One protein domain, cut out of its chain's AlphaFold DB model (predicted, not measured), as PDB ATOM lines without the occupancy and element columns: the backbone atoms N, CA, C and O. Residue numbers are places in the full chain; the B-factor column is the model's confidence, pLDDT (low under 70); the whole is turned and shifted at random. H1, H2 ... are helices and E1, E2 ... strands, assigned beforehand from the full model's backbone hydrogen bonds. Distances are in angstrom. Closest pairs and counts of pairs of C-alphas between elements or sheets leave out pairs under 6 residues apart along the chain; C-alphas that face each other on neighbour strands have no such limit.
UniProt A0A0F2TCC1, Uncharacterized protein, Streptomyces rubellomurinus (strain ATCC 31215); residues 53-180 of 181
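What this domain is: This is residues 53 to 180 of the 181 residues of an uncharacterized protein of Streptomyces rubellomurinus (strain ATCC 31215) (UniProt A0A0F2TCC1). A strongly twisted sheet folds at the sharp bend of its long strand E2 into a loose V, with E1 and E5 in one wing and E3, E4 and E7 in the other. Helix H1 packs on E7 at the far end of the second wing, and long loops join the parts. The printed part has 128 residues, under half in named elements, in the order E1 E2 E3 E4 E5 H1 E6 E7; the class is mixed and the branched sheet holds parallel and antiparallel pairs. It is compact, with a radius of gyration of the C-alphas of 14.4 A and spans of 41 by 31 by 30 A.

How they stand to each other: E1, residues 59 to 66, and E2, residues 71 to 86, form an antiparallel hairpin, with N 63 and O 75 at 2.8 A. E2 bends by 110 degrees at residue 78. E3, residues 100 to 104, is antiparallel to E2, with N 82 and O 103 at 2.8 A. E4, residues 109 to 111, completes the meander E1 E2 E3 E4, each strand the antiparallel neighbour of the one before; N 102 and O 110 are 2.8 A apart. E5, residues 129 to 132, is parallel to E1, with N 132 and O 62 at 2.7 A. H1, residues 145 to 157, is on the sheet at a height of 7.8 A; 7 of its 9 O i to N i+4 pairs are within hydrogen-bond range. E6, residues 161 to 163, pairs with no named strand. E7, residues 176 to 178, is parallel to E2, with N 85 and O 176 at 2.8 A; its closest C-alphas with H1, Tyr 178 and Ala 152, are 5.2 A apart.

Where its parts are: E1 starts at C-alpha 59 (-53.393, 52.453, -51.077) and is 21.3 A long; E2 is 24.7 A, E3 14.0 A and H1 19.3 A. E7 ends at C-alpha 178 (-41.937, 57.805, -39.028).

The domain as a whole: The C-alphas of Asp 68 and Glu 158, the two farthest apart, are 43.5 A apart. The printed part has no cut. The links E2 to E3, E4 to E5, E5 to H1 and E6 to E7 are long. pLDDT is under 70 at residues 67 to 71, 95 to 98, 116 to 120 and 134 to 144.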
ATOM      1  N   ARG A  53     -54.110  65.589 -46.754       97.56
ATOM      2  CA  ARG A  53     -53.795  67.008 -46.982       97.56
ATOM      3  C   ARG A  53     -52.298  67.258 -47.188       97.56
ATOM      4  O   ARG A  53     -51.942  68.196 -47.891       97.56
ATOM      5  N   HIS A  54     -51.448  66.404 -46.622       96.50
ATOM      6  CA  HIS A  54     -49.989  66.465 -46.740       96.50
ATOM      7  C   HIS A  54     -49.431  65.518 -47.818       96.50
ATOM      8  O   HIS A  54     -48.240  65.222 -47.833       96.50
ATOM      9  N   GLY A  55     -50.279  65.058 -48.744       94.25
ATOM     10  CA  GLY A  55     -49.841  64.354 -49.950       94.25
ATOM     11  C   GLY A  55     -49.629  62.849 -49.793       94.25
ATOM     12  O   GLY A  55     -49.133  62.223 -50.727       94.25
ATOM     13  N   ALA A  56     -50.024  62.241 -48.669       95.88
ATOM     14  CA  ALA A  56     -50.010  60.785 -48.549       95.88
ATOM     15  C   ALA A  56     -50.976  60.163 -49.580       95.88
ATOM     16  O   ALA A  56     -52.152  60.546 -49.608       95.88
ATOM     17  N   PRO A  57     -50.526  59.232 -50.439       95.88
ATOM     18  CA  PRO A  57     -51.397  58.572 -51.405       95.88
ATOM     19  C   PRO A  57     -52.374  57.611 -50.718       95.88
ATOM     20  O   PRO A  57     -52.212  57.245 -49.555       95.88
ATOM     21  N   LEU A  58     -53.400  57.206 -51.464       95.75
ATOM     22  CA  LEU A  58     -54.316  56.148 -51.053       95.75
ATOM     23  C   LEU A  58     -53.831  54.815 -51.606       95.75
ATOM     24  O   LEU A  58     -53.525  54.711 -52.793       95.75
ATOM     25  N   LEU A  59     -53.777  53.812 -50.739       94.25
ATOM     26  CA  LEU A  59     -53.393  52.453 -51.077       94.25
ATOM     27  C   LEU A  59     -54.619  51.551 -50.991       94.25
ATOM     28  O   LEU A  59     -55.358  51.580 -50.003       94.25
ATOM     29  N   CYS A  60     -54.812  50.735 -52.022       93.12
ATOM     30  CA  CYS A  60     -55.871  49.734 -52.052       93.12
ATOM     31  C   CYS A  60     -55.535  48.571 -51.114       93.12
ATOM     32  O   CYS A  60     -54.409  48.059 -51.121       93.12
ATOM     33  N   ARG A  61     -56.522  48.140 -50.325       91.12
ATOM     34  CA  ARG A  61     -56.394  46.984 -49.437       91.12
ATOM     35  C   ARG A  61     -56.594  45.688 -50.216       91.12
ATOM     36  O   ARG A  61     -57.581  45.510 -50.928       91.12
ATOM     37  N   TYR A  62     -55.683  44.745 -50.031       89.88
ATOM     38  CA  TYR A  62     -55.821  43.388 -50.541       89.88
ATOM     39  C   TYR A  62     -55.665  42.388 -49.409       89.88
ATOM     40  O   TYR A  62     -54.732  42.510 -48.628       89.88
ATOM     41  N   ILE A  63     -56.514  41.366 -49.344       86.62
ATOM     42  CA  ILE A  63     -56.283  40.225 -48.455       86.62
ATOM     43  C   ILE A  63     -55.513  39.161 -49.226       86.62
ATOM     44  O   ILE A  63     -55.942  38.721 -50.291       86.62
ATOM     45  N   ALA A  64     -54.361  38.770 -48.695       82.62
ATOM     46  CA  ALA A  64     -53.536  37.704 -49.235       82.62
ATOM     47  C   ALA A  64     -53.874  36.390 -48.522       82.62
ATOM     48  O   ALA A  64     -53.713  36.286 -47.306       82.62
ATOM     49  N   PHE A  65     -54.313  35.386 -49.277       79.62
ATOM     50  CA  PHE A  65     -54.652  34.070 -48.739       79.62
ATOM     51  C   PHE A  65     -53.510  33.088 -48.984       79.62
ATOM     52  O   PHE A  65     -52.993  32.990 -50.101       79.62
ATOM     53  N   GLU A  66     -53.091  32.382 -47.934       70.75
ATOM     54  CA  GLU A  66     -51.982  31.431 -48.006       70.75
ATOM     55  C   GLU A  66     -52.327  30.221 -48.886       70.75
ATOM     56  O   GLU A  66     -53.423  29.664 -48.815       70.75
ATOM     57  N   GLY A  67     -51.368  29.811 -49.717       60.44
ATOM     58  CA  GLY A  67     -51.191  28.411 -50.096       60.44
ATOM     59  C   GLY A  67     -49.892  27.870 -49.513       60.44
ATOM     60  O   GLY A  67     -49.168  28.601 -48.842       60.44
ATOM     61  N   ASP A  68     -49.579  26.609 -49.813       47.06
ATOM     62  CA  ASP A  68     -48.579  25.789 -49.111       47.06
ATOM     63  C   ASP A  68     -47.200  26.440 -48.852       47.06
ATOM     64  O   ASP A  68     -46.517  26.029 -47.917       47.06
ATOM     65  N   GLN A  69     -46.755  27.437 -49.639       55.34
ATOM     66  CA  GLN A  69     -45.464  28.134 -49.438       55.34
ATOM     67  C   GLN A  69     -45.460  29.643 -49.780       55.34
ATOM     68  O   GLN A  69     -44.445  30.323 -49.614       55.34
ATOM     69  N   SER A  70     -46.554  30.199 -50.304       63.25
ATOM     70  CA  SER A  70     -46.698  31.612 -50.699       63.25
ATOM     71  C   SER A  70     -48.183  31.945 -50.866       63.25
ATOM     72  O   SER A  70     -48.967  31.023 -51.092       63.25
ATOM     73  N   PRO A  71     -48.608  33.223 -50.777       67.00
ATOM     74  CA  PRO A  71     -50.009  33.551 -50.999       67.00
ATOM     75  C   PRO A  71     -50.437  33.167 -52.421       67.00
ATOM     76  O   PRO A  71     -49.837  33.629 -53.395       67.00
ATOM     77  N   SER A  72     -51.445  32.299 -52.521       71.00
ATOM     78  CA  SER A  72     -51.890  31.699 -53.785       71.00
ATOM     79  C   SER A  72     -52.810  32.612 -54.584       71.00
ATOM     80  O   SER A  72     -52.856  32.507 -55.807       71.00
ATOM     81  N   TRP A  73     -53.551  33.488 -53.907       80.06
ATOM     82  CA  TRP A  73     -54.464  34.441 -54.531       80.06
ATOM     83  C   TRP A  73     -54.725  35.631 -53.602       80.06
ATOM     84  O   TRP A  73     -54.435  35.593 -52.401       80.06
ATOM     85  N   TYR A  74     -55.254  36.705 -54.190       85.25
ATOM     86  CA  TYR A  74     -55.421  37.999 -53.538       85.25
ATOM     87  C   TYR A  74     -56.835  38.521 -53.758       85.25
ATOM     88  O   TYR A  74     -57.323  38.558 -54.888       85.25
ATOM     89  N   GLU A  75     -57.482  38.974 -52.690       88.06
ATOM     90  CA  GLU A  75     -58.800  39.591 -52.757       88.06
ATOM     91  C   GLU A  75     -58.683  41.098 -52.573       88.06
ATOM     92  O   GLU A  75     -58.301  41.562 -51.502       88.06
ATOM     93  N   ARG A  76     -59.049  41.874 -53.595       90.31
ATOM     94  CA  ARG A  76     -59.178  43.324 -53.448       90.31
ATOM     95  C   ARG A  76     -60.372  43.624 -52.551       90.31
ATOM     96  O   ARG A  76     -61.505  43.309 -52.915       90.31
ATOM     97  N   LYS A  77     -60.132  44.277 -51.423       88.00
ATOM     98  CA  LYS A  77     -61.184  44.860 -50.598       88.00
ATOM     99  C   LYS A  77     -61.270  46.339 -50.999       88.00
ATOM    100  O   LYS A  77     -60.256  46.982 -51.249       88.00
ATOM    101  N   GLY A  78     -62.474  46.845 -51.264       85.56
ATOM    102  CA  GLY A  78     -62.681  48.146 -51.920       85.56
ATOM    103  C   GLY A  78     -62.217  49.373 -51.122       85.56
ATOM    104  O   GLY A  78     -62.435  50.493 -51.578       85.56
ATOM    105  N   GLU A  79     -61.622  49.185 -49.946       92.31
ATOM    106  CA  GLU A  79     -61.166  50.232 -49.047       92.31
ATOM    107  C   GLU A  79     -59.854  50.860 -49.523       92.31
ATOM    108  O   GLU A  79     -58.892  50.197 -49.928       92.31
ATOM    109  N   LEU A  80     -59.821  52.183 -49.404       94.81
ATOM    110  CA  LEU A  80     -58.667  53.017 -49.681       94.81
ATOM    111  C   LEU A  80     -58.111  53.526 -48.363       94.81
ATOM    112  O   LEU A  80     -58.828  54.152 -47.581       94.81
ATOM    113  N   CYS A  81     -56.831  53.261 -48.127       95.50
ATOM    114  CA  CYS A  81     -56.204  53.563 -46.852       95.50
ATOM    115  C   CYS A  81     -54.978  54.453 -47.020       95.50
ATOM    116  O   CYS A  81     -54.259  54.370 -48.015       95.50
ATOM    117  N   VAL A  82     -54.691  55.248 -45.997       96.06
ATOM    118  CA  VAL A  82     -53.344  55.761 -45.755       96.06
ATOM    119  C   VAL A  82     -52.600  54.726 -44.923       96.06
ATOM    120  O   VAL A  82     -53.133  54.230 -43.934       96.06
ATOM    121  N   VAL A  83     -51.368  54.404 -45.309       93.56
ATOM    122  CA  VAL A  83     -50.545  53.397 -44.628       93.56
ATOM    123  C   VAL A  83     -49.363  54.072 -43.954       93.56
ATOM    124  O   VAL A  83     -48.697  54.905 -44.566       93.56
ATOM    125  N   ALA A  84     -49.073  53.694 -42.712       91.94
ATOM    126  CA  ALA A  84     -47.935  54.204 -41.963       91.94
ATOM    127  C   ALA A  84     -47.136  53.081 -41.294       91.94
ATOM    128  O   ALA A  84     -47.649  51.999 -40.987       91.94
ATOM    129  N   LYS A  85     -45.843  53.348 -41.081       89.56
ATOM    130  CA  LYS A  85     -44.891  52.391 -40.521       89.56
ATOM    131  C   LYS A  85     -43.763  53.065 -39.753       89.56
ATOM    132  O   LYS A  85     -43.096  53.968 -40.262       89.56
ATOM    133  N   ALA A  86     -43.490  52.553 -38.556       88.31
ATOM    134  CA  ALA A  86     -42.337  52.984 -37.783       88.31
ATOM    135  C   ALA A  86     -41.021  52.471 -38.394       88.31
ATOM    136  O   ALA A  86     -40.904  51.319 -38.831       88.31
ATOM    137  N   TRP A  87     -40.002  53.323 -38.374       85.44
ATOM    138  CA  TRP A  87     -38.626  52.974 -38.704       85.44
ATOM    139  C   TRP A  87     -38.016  52.062 -37.636       85.44
ATOM    140  O   TRP A  87     -38.105  52.352 -36.443       85.44
ATOM    141  N   ASN A  88     -37.345  50.989 -38.063       79.81
ATOM    142  CA  ASN A  88     -36.573  50.132 -37.171       79.81
ATOM    143  C   ASN A  88     -35.079  50.443 -37.304       79.81
ATOM    144  O   ASN A  88     -34.443  50.059 -38.285       79.81
ATOM    145  N   HIS A  89     -34.520  51.093 -36.279       73.50
ATOM    146  CA  HIS A  89     -33.092  51.422 -36.216       73.50
ATOM    147  C   HIS A  89     -32.191  50.185 -36.248       73.50
ATOM    148  O   HIS A  89     -31.188  50.195 -36.954       73.50
ATOM    149  N   GLY A  90     -32.563  49.106 -35.551       72.38
ATOM    150  CA  GLY A  90     -31.761  47.878 -35.493       72.38
ATOM    151  C   GLY A  90     -31.657  47.151 -36.836       72.38
ATOM    152  O   GLY A  90     -30.654  46.500 -37.102       72.38
ATOM    153  N   MET A  91     -32.665  47.305 -37.699       71.69
ATOM    154  CA  MET A  91     -32.711  46.679 -39.028       71.69
ATOM    155  C   MET A  91     -32.368  47.644 -40.169       71.69
ATOM    156  O   MET A  91     -32.419  47.241 -41.333       71.69
ATOM    157  N   GLY A  92     -32.103  48.921 -39.865       72.50
ATOM    158  CA  GLY A  92     -31.839  49.962 -40.861       72.50
ATOM    159  C   GLY A  92     -32.908  50.055 -41.956       72.50
ATOM    160  O   GLY A  92     -32.580  50.352 -43.104       72.50
ATOM    161  N   SER A  93     -34.160  49.715 -41.639       74.06
ATOM    162  CA  SER A  93     -35.230  49.585 -42.627       74.06
ATOM    163  C   SER A  93     -36.621  49.664 -42.000       74.06
ATOM    164  O   SER A  93     -36.831  49.405 -40.810       74.06
ATOM    165  N   PHE A  94     -37.617  49.949 -42.835       72.12
ATOM    166  CA  PHE A  94     -39.022  49.756 -42.505       72.12
ATOM    167  C   PHE A  94     -39.375  48.266 -42.590       72.12
ATOM    168  O   PHE A  94     -40.110  47.858 -43.481       72.12
ATOM    169  N   THR A  95     -38.875  47.421 -41.687       61.09
ATOM    170  CA  THR A  95     -39.163  45.965 -41.687       61.09
ATOM    171  C   THR A  95     -39.843  45.462 -40.416       61.09
ATOM    172  O   THR A  95     -40.480  44.410 -40.459       61.09
ATOM    173  N   SER A  96     -39.824  46.233 -39.319       57.50
ATOM    174  CA  SER A  96     -40.496  45.853 -38.065       57.50
ATOM    175  C   SER A  96     -41.963  45.490 -38.299       57.50
ATOM    176  O   SER A  96     -42.695  46.252 -38.932       57.50
ATOM    177  N   SER A  97     -42.381  44.314 -37.829       60.31
ATOM    178  CA  SER A  97     -43.771  43.834 -37.811       60.31
ATOM    179  C   SER A  97     -44.660  44.586 -36.832       60.31
ATOM    180  O   SER A  97     -45.862  44.618 -37.035       60.31
ATOM    181  N   VAL A  98     -44.078  45.239 -35.829       61.91
ATOM    182  CA  VAL A  98     -44.816  45.598 -34.613       61.91
ATOM    183  C   VAL A  98     -45.623  46.896 -34.750       61.91
ATOM    184  O   VAL A  98     -46.658  47.038 -34.120       61.91
ATOM    185  N   TRP A  99     -45.204  47.833 -35.608       74.44
ATOM    186  CA  TRP A  99     -45.811  49.174 -35.680       74.44
ATOM    187  C   TRP A  99     -46.110  49.587 -37.118       74.44
ATOM    188  O   TRP A  99     -45.528  50.532 -37.660       74.44
ATOM    189  N   ARG A 100     -46.991  48.820 -37.758       83.62
ATOM    190  CA  ARG A 100     -47.539  49.131 -39.077       83.62
ATOM    191  C   ARG A 100     -49.046  49.160 -38.966       83.62
ATOM    192  O   ARG A 100     -49.626  48.297 -38.307       83.62
ATOM    193  N   TRP A 101     -49.667  50.093 -39.659       88.62
ATOM    194  CA  TRP A 101     -51.113  50.228 -39.644       88.62
ATOM    195  C   TRP A 101     -51.582  50.961 -40.896       88.62
ATOM    196  O   TRP A 101     -50.835  51.730 -41.507       88.62
ATOM    197  N   ALA A 102     -52.817  50.694 -41.292       91.25
ATOM    198  CA  ALA A 102     -53.502  51.388 -42.366       91.25
ATOM    199  C   ALA A 102     -54.800  51.977 -41.818       91.25
ATOM    200  O   ALA A 102     -55.449  51.358 -40.982       91.25
ATOM    201  N   VAL A 103     -55.161  53.173 -42.262       93.50
ATOM    202  CA  VAL A 103     -56.361  53.876 -41.806       93.50
ATOM    203  C   VAL A 103     -57.195  54.266 -43.009       93.50
ATOM    204  O   VAL A 103     -56.650  54.767 -43.992       93.50
ATOM    205  N   THR A 104     -58.497  54.036 -42.938       95.38
ATOM    206  CA  THR A 104     -59.487  54.492 -43.920       95.38
ATOM    207  C   THR A 104     -60.019  55.878 -43.579       95.38
ATOM    208  O   THR A 104     -59.823  56.398 -42.483       95.38
ATOM    209  N   GLU A 105     -60.758  56.469 -44.513       96.25
ATOM    210  CA  GLU A 105     -61.405  57.770 -44.310       96.25
ATOM    211  C   GLU A 105     -62.337  57.812 -43.095       96.25
ATOM    212  O   GLU A 105     -62.376  58.807 -42.377       96.25
ATOM    213  N   ASP A 106     -63.049  56.719 -42.824       94.12
ATOM    214  CA  ASP A 106     -63.973  56.614 -41.697       94.12
ATOM    215  C   ASP A 106     -63.284  56.245 -40.371       94.12
ATOM    216  O   ASP A 106     -63.966  55.943 -39.392       94.12
ATOM    217  N   GLY A 107     -61.948  56.234 -40.332       91.00
ATOM    218  CA  GLY A 107     -61.162  55.938 -39.136       91.00
ATOM    219  C   GLY A 107     -61.050  54.452 -38.790       91.00
ATOM    220  O   GLY A 107     -60.563  54.119 -37.709       91.00
ATOM    221  N   THR A 108     -61.478  53.546 -39.675       90.75
ATOM    222  CA  THR A 108     -61.206  52.112 -39.507       90.75
ATOM    223  C   THR A 108     -59.704  51.868 -39.613       90.75
ATOM    224  O   THR A 108     -59.052  52.320 -40.554       90.75
ATOM    225  N   VAL A 109     -59.146  51.148 -38.638       87.38
ATOM    226  CA  VAL A 109     -57.710  50.860 -38.575       87.38
ATOM    227  C   VAL A 109     -57.453  49.387 -38.853       87.38
ATOM    228  O   VAL A 109     -57.952  48.516 -38.139       87.38
ATOM    229  N   PHE A 110     -56.624  49.111 -39.853       85.75
ATOM    230  CA  PHE A 110     -56.144  47.776 -40.184       85.75
ATOM    231  C   PHE A 110     -54.712  47.596 -39.663       85.75
ATOM    232  O   PHE A 110     -53.817  48.353 -40.058       85.75
ATOM    233  N   PRO A 111     -54.471  46.635 -38.760       78.00
ATOM    234  CA  PRO A 111     -53.143  46.386 -38.226       78.00
ATOM    235  C   PRO A 111     -52.266  45.635 -39.233       78.00
ATOM    236  O   PRO A 111     -52.751  44.936 -40.118       78.00
ATOM    237  N   GLU A 112     -50.953  45.771 -39.061       77.06
ATOM    238  CA  GLU A 112     -49.936  44.964 -39.740       77.06
ATOM    239  C   GLU A 112     -50.038  44.903 -41.281       77.06
ATOM    240  O   GLU A 112     -49.874  43.823 -41.845       77.06
ATOM    241  N   PRO A 113     -50.231  46.016 -42.019       82.62
ATOM    242  CA  PRO A 113     -50.105  45.995 -43.466       82.62
ATOM    243  C   PRO A 113     -48.729  45.463 -43.886       82.62
ATOM    244  O   PRO A 113     -47.672  45.768 -43.308       82.62
ATOM    245  N   TRP A 114     -48.744  44.649 -44.929       78.81
ATOM    246  CA  TRP A 114     -47.576  44.082 -45.576       78.81
ATOM    247  C   TRP A 114     -47.365  44.766 -46.913       78.81
ATOM    248  O   TRP A 114     -48.284  44.939 -47.712       78.81
ATOM    249  N   GLU A 115     -46.118  45.131 -47.162       74.06
ATOM    250  CA  GLU A 115     -45.688  45.447 -48.511       74.06
ATOM    251  C   GLU A 115     -45.651  44.136 -49.299       74.06
ATOM    252  O   GLU A 115     -45.226  43.098 -48.778       74.06
ATOM    253  N   ALA A 116     -46.145  44.158 -50.533       62.94
ATOM    254  CA  ALA A 116     -45.979  43.009 -51.402       62.94
ATOM    255  C   ALA A 116     -44.494  42.780 -51.691       62.94
ATOM    256  O   ALA A 116     -43.695  43.715 -51.711       62.94
ATOM    257  N   SER A 117     -44.118  41.522 -51.908       57.59
ATOM    258  CA  SER A 117     -42.768  41.202 -52.357       57.59
ATOM    259  C   SER A 117     -42.459  41.903 -53.688       57.59
ATOM    260  O   SER A 117     -43.355  42.337 -54.408       57.59
ATOM    261  N   ILE A 118     -41.166  41.979 -54.018       53.31
ATOM    262  CA  ILE A 118     -40.602  42.653 -55.205       53.31
ATOM    263  C   ILE A 118     -41.348  42.302 -56.511       53.31
ATOM    264  O   ILE A 118     -41.364  43.091 -57.454       53.31
ATOM    265  N   VAL A 119     -41.990  41.132 -56.576       59.94
ATOM    266  CA  VAL A 119     -42.785  40.694 -57.723       59.94
ATOM    267  C   VAL A 119     -44.262  41.011 -57.491       59.94
ATOM    268  O   VAL A 119     -44.905  40.415 -56.626       59.94
ATOM    269  N   ARG A 120     -44.817  41.905 -58.322       68.12
ATOM    270  CA  ARG A 120     -46.254  42.214 -58.341       68.12
ATOM    271  C   ARG A 120     -47.057  40.919 -58.556       68.12
ATOM    272  O   ARG A 120     -46.850  40.252 -59.574       68.12
ATOM    273  N   PRO A 121     -47.975  40.554 -57.645       73.75
ATOM    274  CA  PRO A 121     -48.803  39.377 -57.836       73.75
ATOM    275  C   PRO A 121     -49.728  39.528 -59.047       73.75
ATOM    276  O   PRO A 121     -50.212  40.624 -59.325       73.75
ATOM    277  N   LYS A 122     -49.993  38.422 -59.752       72.44
ATOM    278  CA  LYS A 122     -50.756  38.415 -61.017       72.44
ATOM    279  C   LYS A 122     -52.164  39.016 -60.900       72.44
ATOM    280  O   LYS A 122     -52.651  39.583 -61.872       72.44
ATOM    281  N   ASP A 123     -52.782  38.930 -59.724       76.25
ATOM    282  CA  ASP A 123     -54.168  39.354 -59.493       76.25
ATOM    283  C   ASP A 123     -54.294  40.776 -58.915       76.25
ATOM    284  O   ASP A 123     -55.403  41.280 -58.713       76.25
ATOM    285  N   VAL A 124     -53.168  41.455 -58.670       82.38
ATOM    286  CA  VAL A 124     -53.158  42.837 -58.179       82.38
ATOM    287  C   VAL A 124     -53.158  43.808 -59.354       82.38
ATOM    288  O   VAL A 124     -52.290  43.768 -60.226       82.38
ATOM    289  N   ARG A 125     -54.150  44.701 -59.364       84.56
ATOM    290  CA  ARG A 125     -54.388  45.658 -60.453       84.56
ATOM    291  C   ARG A 125     -53.951  47.071 -60.094       84.56
ATOM    292  O   ARG A 125     -53.597  47.834 -60.986       84.56
ATOM    293  N   ASP A 126     -53.994  47.409 -58.810       88.12
ATOM    294  CA  ASP A 126     -53.640  48.736 -58.322       88.12
ATOM    295  C   ASP A 126     -52.117  48.920 -58.269       88.12
ATOM    296  O   ASP A 126     -51.361  48.004 -57.945       88.12
ATOM    297  N   GLU A 127     -51.657  50.125 -58.608       84.38
ATOM    298  CA  GLU A 127     -50.233  50.469 -58.588       84.38
ATOM    299  C   GLU A 127     -49.704  50.621 -57.159       84.38
ATOM    300  O   GLU A 127     -48.624  50.122 -56.844       84.38
ATOM    301  N   LEU A 128     -50.499  51.261 -56.299       87.69
ATOM    302  CA  LEU A 128     -50.232  51.438 -54.878       87.69
ATOM    303  C   LEU A 128     -51.241  50.626 -54.072       87.69
ATOM    304  O   LEU A 128     -52.452  50.847 -54.132       87.69
ATOM    305  N   TYR A 129     -50.734  49.666 -53.313       89.75
ATOM    306  CA  TYR A 129     -51.547  48.747 -52.535       89.75
ATOM    307  C   TYR A 129     -50.768  48.236 -51.330       89.75
ATOM    308  O   TYR A 129     -49.540  48.338 -51.262       89.75
ATOM    309  N   PHE A 130     -51.493  47.663 -50.380       88.19
ATOM    310  CA  PHE A 130     -50.906  46.876 -49.307       88.19
ATOM    311  C   PHE A 130     -51.651  45.554 -49.173       88.19
ATOM    312  O   PHE A 130     -52.814  45.420 -49.563       88.19
ATOM    313  N   LEU A 131     -50.951  44.574 -48.623       86.12
ATOM    314  CA  LEU A 131     -51.494  43.264 -48.330       86.12
ATOM    315  C   LEU A 131     -51.815  43.176 -46.844       86.12
ATOM    316  O   LEU A 131     -50.974  43.446 -45.993       86.12
ATOM    317  N   GLU A 132     -53.011  42.737 -46.525       82.88
ATOM    318  CA  GLU A 132     -53.354  42.204 -45.224       82.88
ATOM    319  C   GLU A 132     -53.245  40.690 -45.303       82.88
ATOM    320  O   GLU A 132     -53.810  40.053 -46.194       82.88
ATOM    321  N   ARG A 133     -52.493  40.101 -44.380       74.56
ATOM    322  CA  ARG A 133     -52.552  38.660 -44.169       74.56
ATOM    323  C   ARG A 133     -53.552  38.426 -43.049       74.56
ATOM    324  O   ARG A 133     -53.426  39.102 -42.027       74.56
ATOM    325  N   PRO A 134     -54.508  37.497 -43.197       63.78
ATOM    326  CA  PRO A 134     -55.287  37.025 -42.066       63.78
ATOM    327  C   PRO A 134     -54.294  36.452 -41.049       63.78
ATOM    328  O   PRO A 134     -53.767  35.357 -41.225       63.78
ATOM    329  N   SER A 135     -53.929  37.247 -40.048       55.50
ATOM    330  CA  SER A 135     -52.998  36.820 -39.014       55.50
ATOM    331  C   SER A 135     -53.631  35.669 -38.232       55.50
ATOM    332  O   SER A 135     -54.807  35.729 -37.872       55.50
ATOM    333  N   TYR A 136     -52.834  34.646 -37.916       47.44
ATOM    334  CA  TYR A 136     -53.188  33.586 -36.962       47.44
ATOM    335  C   TYR A 136     -53.472  34.125 -35.544       47.44
ATOM    336  O   TYR A 136     -53.953  33.377 -34.692       47.44
ATOM    337  N   TYR A 137     -53.187  35.406 -35.284       44.81
ATOM    338  CA  TYR A 137     -53.467  36.092 -34.028       44.81
ATOM    339  C   TYR A 137     -54.656  37.044 -34.199       44.81
ATOM    340  O   TYR A 137     -54.467  38.223 -34.512       44.81
ATOM    341  N   PRO A 138     -55.896  36.567 -33.993       43.03
ATOM    342  CA  PRO A 138     -57.022  37.471 -33.879       43.03
ATOM    343  C   PRO A 138     -56.777  38.367 -32.657       43.03
ATOM    344  O   PRO A 138     -56.575  37.869 -31.553       43.03
ATOM    345  N   GLN A 139     -56.833  39.686 -32.858       45.62
ATOM    346  CA  GLN A 139     -56.946  40.699 -31.798       45.62
ATOM    347  C   GLN A 139     -55.680  41.015 -30.975       45.62
ATOM    348  O   GLN A 139     -55.710  40.948 -29.746       45.62
ATOM    349  N   GLN A 140     -54.593  41.491 -31.597       46.12
ATOM    350  CA  GLN A 140     -53.684  42.337 -30.809       46.12
ATOM    351  C   GLN A 140     -54.342  43.708 -30.565       46.12
ATOM    352  O   GLN A 140     -54.795  44.337 -31.526       46.12
ATOM    353  N   PRO A 141     -54.471  44.158 -29.301       47.41
ATOM    354  CA  PRO A 141     -55.272  45.323 -28.964       47.41
ATOM    355  C   PRO A 141     -54.720  46.585 -29.619       47.41
ATOM    356  O   PRO A 141     -53.540  46.900 -29.500       47.41
ATOM    357  N   HIS A 142     -55.623  47.370 -30.198       54.09
ATOM    358  CA  HIS A 142     -55.413  48.713 -30.742       54.09
ATOM    359  C   HIS A 142     -54.858  49.752 -29.736       54.09
ATOM    360  O   HIS A 142     -54.718  50.926 -30.073       54.09
ATOM    361  N   LEU A 143     -54.543  49.329 -28.507       49.66
ATOM    362  CA  LEU A 143     -54.320  50.151 -27.316       49.66
ATOM    363  C   LEU A 143     -53.041  51.007 -27.337       49.66
ATOM    364  O   LEU A 143     -52.842  51.788 -26.419       49.66
ATOM    365  N   GLY A 144     -52.208  50.924 -28.376       62.66
ATOM    366  CA  GLY A 144     -51.063  51.829 -28.580       62.66
ATOM    367  C   GLY A 144     -51.088  52.597 -29.905       62.66
ATOM    368  O   GLY A 144     -50.191  53.390 -30.172       62.66
ATOM    369  N   LEU A 145     -52.087  52.377 -30.770       72.06
ATOM    370  CA  LEU A 145     -52.081  52.934 -32.132       72.06
ATOM    371  C   LEU A 145     -52.174  54.460 -32.146       72.06
ATOM    372  O   LEU A 145     -51.478  55.107 -32.927       72.06
ATOM    373  N   ALA A 146     -52.988  55.040 -31.260       74.81
ATOM    374  CA  ALA A 146     -53.143  56.490 -31.192       74.81
ATOM    375  C   ALA A 146     -51.835  57.211 -30.842       74.81
ATOM    376  O   ALA A 146     -51.576  58.289 -31.379       74.81
ATOM    377  N   ASP A 147     -50.984  56.597 -30.020       82.06
ATOM    378  CA  ASP A 147     -49.686  57.164 -29.644       82.06
ATOM    379  C   ASP A 147     -48.732  57.252 -30.842       82.06
ATOM    380  O   ASP A 147     -47.794  58.048 -30.848       82.06
ATOM    381  N   HIS A 148     -49.000  56.484 -31.900       85.31
ATOM    382  CA  HIS A 148     -48.236  56.509 -33.141       85.31
ATOM    383  C   HIS A 148     -48.779  57.481 -34.196       85.31
ATOM    384  O   HIS A 148     -48.045  57.829 -35.123       85.31
ATOM    385  N   PHE A 149     -50.011  57.978 -34.058       89.56
ATOM    386  CA  PHE A 149     -50.552  58.977 -34.986       89.56
ATOM    387  C   PHE A 149     -49.823  60.313 -34.869       89.56
ATOM    388  O   PHE A 149     -49.505  60.923 -35.885       89.56
ATOM    389  N   ALA A 150     -49.484  60.740 -33.650       89.12
ATOM    390  CA  ALA A 150     -48.747  61.980 -33.417       89.12
ATOM    391  C   ALA A 150     -47.349  61.999 -34.077       89.12
ATOM    392  O   ALA A 150     -47.081  62.920 -34.851       89.12
ATOM    393  N   PRO A 151     -46.458  61.005 -33.871       89.56
ATOM    394  CA  PRO A 151     -45.165  60.982 -34.554       89.56
ATOM    395  C   PRO A 151     -45.299  60.791 -36.072       89.56
ATOM    396  O   PRO A 151     -44.497  61.347 -36.819       89.56
ATOM    397  N   ALA A 152     -46.315  60.063 -36.555       91.00
ATOM    398  CA  ALA A 152     -46.593  59.959 -37.989       91.00
ATOM    399  C   ALA A 152     -47.061  61.295 -38.596       91.00
ATOM    400  O   ALA A 152     -46.642  61.656 -39.694       91.00
ATOM    401  N   ALA A 153     -47.881  62.061 -37.875       92.00
ATOM    402  CA  ALA A 153     -48.285  63.404 -38.277       92.00
ATOM    403  C   ALA A 153     -47.094  64.376 -38.265       92.00
ATOM    404  O   ALA A 153     -46.890  65.107 -39.232       92.00
ATOM    405  N   ALA A 154     -46.253  64.334 -37.227       92.56
ATOM    406  CA  ALA A 154     -45.030  65.135 -37.160       92.56
ATOM    407  C   ALA A 154     -44.074  64.819 -38.323       92.56
ATOM    408  O   ALA A 154     -43.529  65.725 -38.948       92.56
ATOM    409  N   ALA A 155     -43.936  63.537 -38.676       92.75
ATOM    410  CA  ALA A 155     -43.131  63.082 -39.805       92.75
ATOM    411  C   ALA A 155     -43.560  63.674 -41.159       92.75
ATOM    412  O   ALA A 155     -42.715  63.834 -42.038       92.75
ATOM    413  N   LEU A 156     -44.850  63.983 -41.333       94.62
ATOM    414  CA  LEU A 156     -45.376  64.626 -42.539       94.62
ATOM    415  C   LEU A 156     -45.082  66.130 -42.588       94.62
ATOM    416  O   LEU A 156     -44.913  66.672 -43.676       94.62
ATOM    417  N   LEU A 157     -45.029  66.796 -41.431       95.19
ATOM    418  CA  LEU A 157     -44.718  68.226 -41.334       95.19
ATOM    419  C   LEU A 157     -43.225  68.490 -41.511       95.19
ATOM    420  O   LEU A 157     -42.836  69.412 -42.227       95.19
ATOM    421  N   GLU A 158     -42.390  67.662 -40.883       93.00
ATOM    422  CA  GLU A 158     -40.939  67.838 -40.852       93.00
ATOM    423  C   GLU A 158     -40.217  66.532 -41.242       93.00
ATOM    424  O   GLU A 158     -39.801  65.751 -40.382       93.00
ATOM    425  N   PRO A 159     -40.052  66.256 -42.552       90.12
ATOM    426  CA  PRO A 159     -39.284  65.111 -43.038       90.12
ATOM    427  C   PRO A 159     -37.795  65.174 -42.647       90.12
ATOM    428  O   PRO A 159     -36.995  65.914 -43.231       90.12
ATOM    429  N   LEU A 160     -37.382  64.339 -41.694       90.88
ATOM    430  CA  LEU A 160     -36.010  64.229 -41.199       90.88
ATOM    431  C   LEU A 160     -35.317  62.975 -41.750       90.88
ATOM    432  O   LEU A 160     -35.963  61.943 -41.905       90.88
ATOM    433  N   PRO A 161     -34.002  63.001 -42.025       90.12
ATOM    434  CA  PRO A 161     -33.251  61.790 -42.359       90.12
ATOM    435  C   PRO A 161     -33.322  60.742 -41.235       90.12
ATOM    436  O   PRO A 161     -33.150  61.078 -40.065       90.12
ATOM    437  N   ILE A 162     -33.548  59.473 -41.590       84.81
ATOM    438  CA  ILE A 162     -33.653  58.354 -40.626       84.81
ATOM    439  C   ILE A 162     -32.753  57.160 -40.954       84.81
ATOM    440  O   ILE A 162     -32.508  56.334 -40.078       84.81
ATOM    441  N   GLY A 163     -32.238  57.063 -42.180       80.62
ATOM    442  CA  GLY A 163     -31.370  55.969 -42.610       80.62
ATOM    443  C   GLY A 163     -30.878  56.150 -44.043       80.62
ATOM    444  O   GLY A 163     -31.176  57.160 -44.676       80.62
ATOM    445  N   ASN A 164     -30.124  55.174 -44.558       76.62
ATOM    446  CA  ASN A 164     -29.498  55.213 -45.886       76.62
ATOM    447  C   ASN A 164     -30.512  55.504 -47.006       76.62
ATOM    448  O   ASN A 164     -31.193  54.601 -47.477       76.62
ATOM    449  N   GLY A 165     -30.596  56.766 -47.431       82.50
ATOM    450  CA  GLY A 165     -31.542  57.217 -48.458       82.50
ATOM    451  C   GLY A 165     -32.996  57.352 -47.988       82.50
ATOM    452  O   GLY A 165     -33.853  57.680 -48.803       82.50
ATOM    453  N   PHE A 166     -33.280  57.153 -46.697       84.44
ATOM    454  CA  PHE A 166     -34.627  57.221 -46.127       84.44
ATOM    455  C   PHE A 166     -34.804  58.437 -45.218       84.44
ATOM    456  O   PHE A 166     -33.893  58.860 -44.495       84.44
ATOM    457  N   ARG A 167     -36.022  58.978 -45.220       90.62
ATOM    458  CA  ARG A 167     -36.453  60.101 -44.376       90.62
ATOM    459  C   ARG A 167     -37.777  59.748 -43.707       90.62
ATOM    460  O   ARG A 167     -38.460  58.843 -44.173       90.62
ATOM    461  N   THR A 168     -38.160  60.434 -42.639       92.25
ATOM    462  CA  THR A 168     -39.562  60.431 -42.204       92.25
ATOM    463  C   THR A 168     -40.453  61.073 -43.278       92.25
ATOM    464  O   THR A 168     -39.957  61.749 -44.180       92.25
ATOM    465  N   GLY A 169     -41.763  60.848 -43.203       93.62
ATOM    466  CA  GLY A 169     -42.754  61.336 -44.162       93.62
ATOM    467  C   GLY A 169     -43.120  60.288 -45.214       93.62
ATOM    468  O   GLY A 169     -42.957  59.085 -44.997       93.62
ATOM    469  N   VAL A 170     -43.647  60.734 -46.354       93.50
ATOM    470  CA  VAL A 170     -44.090  59.840 -47.438       93.50
ATOM    471  C   VAL A 170     -42.880  59.209 -48.139       93.50
ATOM    472  O   VAL A 170     -41.997  59.907 -48.635       93.50
ATOM    473  N   GLN A 171     -42.845  57.879 -48.168       89.56
ATOM    474  CA  GLN A 171     -41.829  57.067 -48.834       89.56
ATOM    475  C   GLN A 171     -42.164  56.858 -50.317       89.56
ATOM    476  O   GLN A 171     -43.273  57.132 -50.774       89.56
ATOM    477  N   THR A 172     -41.220  56.300 -51.076       87.19
ATOM    478  CA  THR A 172     -41.394  56.008 -52.510       87.19
ATOM    479  C   THR A 172     -42.507  55.002 -52.806       87.19
ATOM    480  O   THR A 172     -43.134  55.087 -53.856       87.19
ATOM    481  N   ASN A 173     -42.791  54.080 -51.885       85.06
ATOM    482  CA  ASN A 173     -43.908  53.135 -51.979       85.06
ATOM    483  C   ASN A 173     -45.251  53.732 -51.505       85.06
ATOM    484  O   ASN A 173     -46.249  53.019 -51.411       85.06
ATOM    485  N   GLY A 174     -45.284  55.027 -51.171       89.50
ATOM    486  CA  GLY A 174     -46.470  55.740 -50.704       89.50
ATOM    487  C   GLY A 174     -46.768  55.606 -49.208       89.50
ATOM    488  O   GLY A 174     -47.721  56.214 -48.729       89.50
ATOM    489  N   TRP A 175     -45.973  54.846 -48.453       91.94
ATOM    490  CA  TRP A 175     -46.188  54.664 -47.016       91.94
ATOM    491  C   TRP A 175     -45.663  55.868 -46.239       91.94
ATOM    492  O   TRP A 175     -44.696  56.506 -46.642       91.94
ATOM    493  N   ILE A 176     -46.245  56.154 -45.081       93.50
ATOM    494  CA  ILE A 176     -45.734  57.173 -44.163       93.50
ATOM    495  C   ILE A 176     -44.734  56.515 -43.222       93.50
ATOM    496  O   ILE A 176     -45.096  55.777 -42.306       93.50
ATOM    497  N   GLY A 177     -43.461  56.793 -43.453       91.94
ATOM    498  CA  GLY A 177     -42.382  56.409 -42.565       91.94
ATOM    499  C   GLY A 177     -42.242  57.399 -41.417       91.94
ATOM    500  O   GLY A 177     -42.146  58.601 -41.646       91.94
ATOM    501  N   TYR A 178     -42.179  56.929 -40.178       91.19
ATOM    502  CA  TYR A 178     -41.937  57.805 -39.028       91.19
ATOM    503  C   TYR A 178     -40.936  57.196 -38.059       91.19
ATOM    504  O   TYR A 178     -40.754  55.980 -37.996       91.19
ATOM    505  N   ARG A 179     -40.256  58.049 -37.295       85.75
ATOM    506  CA  ARG A 179     -39.387  57.600 -36.211       85.75
ATOM    507  C   ARG A 179     -40.231  57.442 -34.954       85.75
ATOM    508  O   ARG A 179     -40.949  58.362 -34.579       85.75
ATOM    509  N   TRP A 180     -40.123  56.288 -34.308       74.50
ATOM    510  CA  TRP A 180     -40.602  56.135 -32.941       74.50
ATOM    511  C   TRP A 180     -39.498  56.608 -31.985       74.50
ATOM    512  O   TRP A 180     -38.322  56.288 -32.198       74.50
TER     513      TRP A 180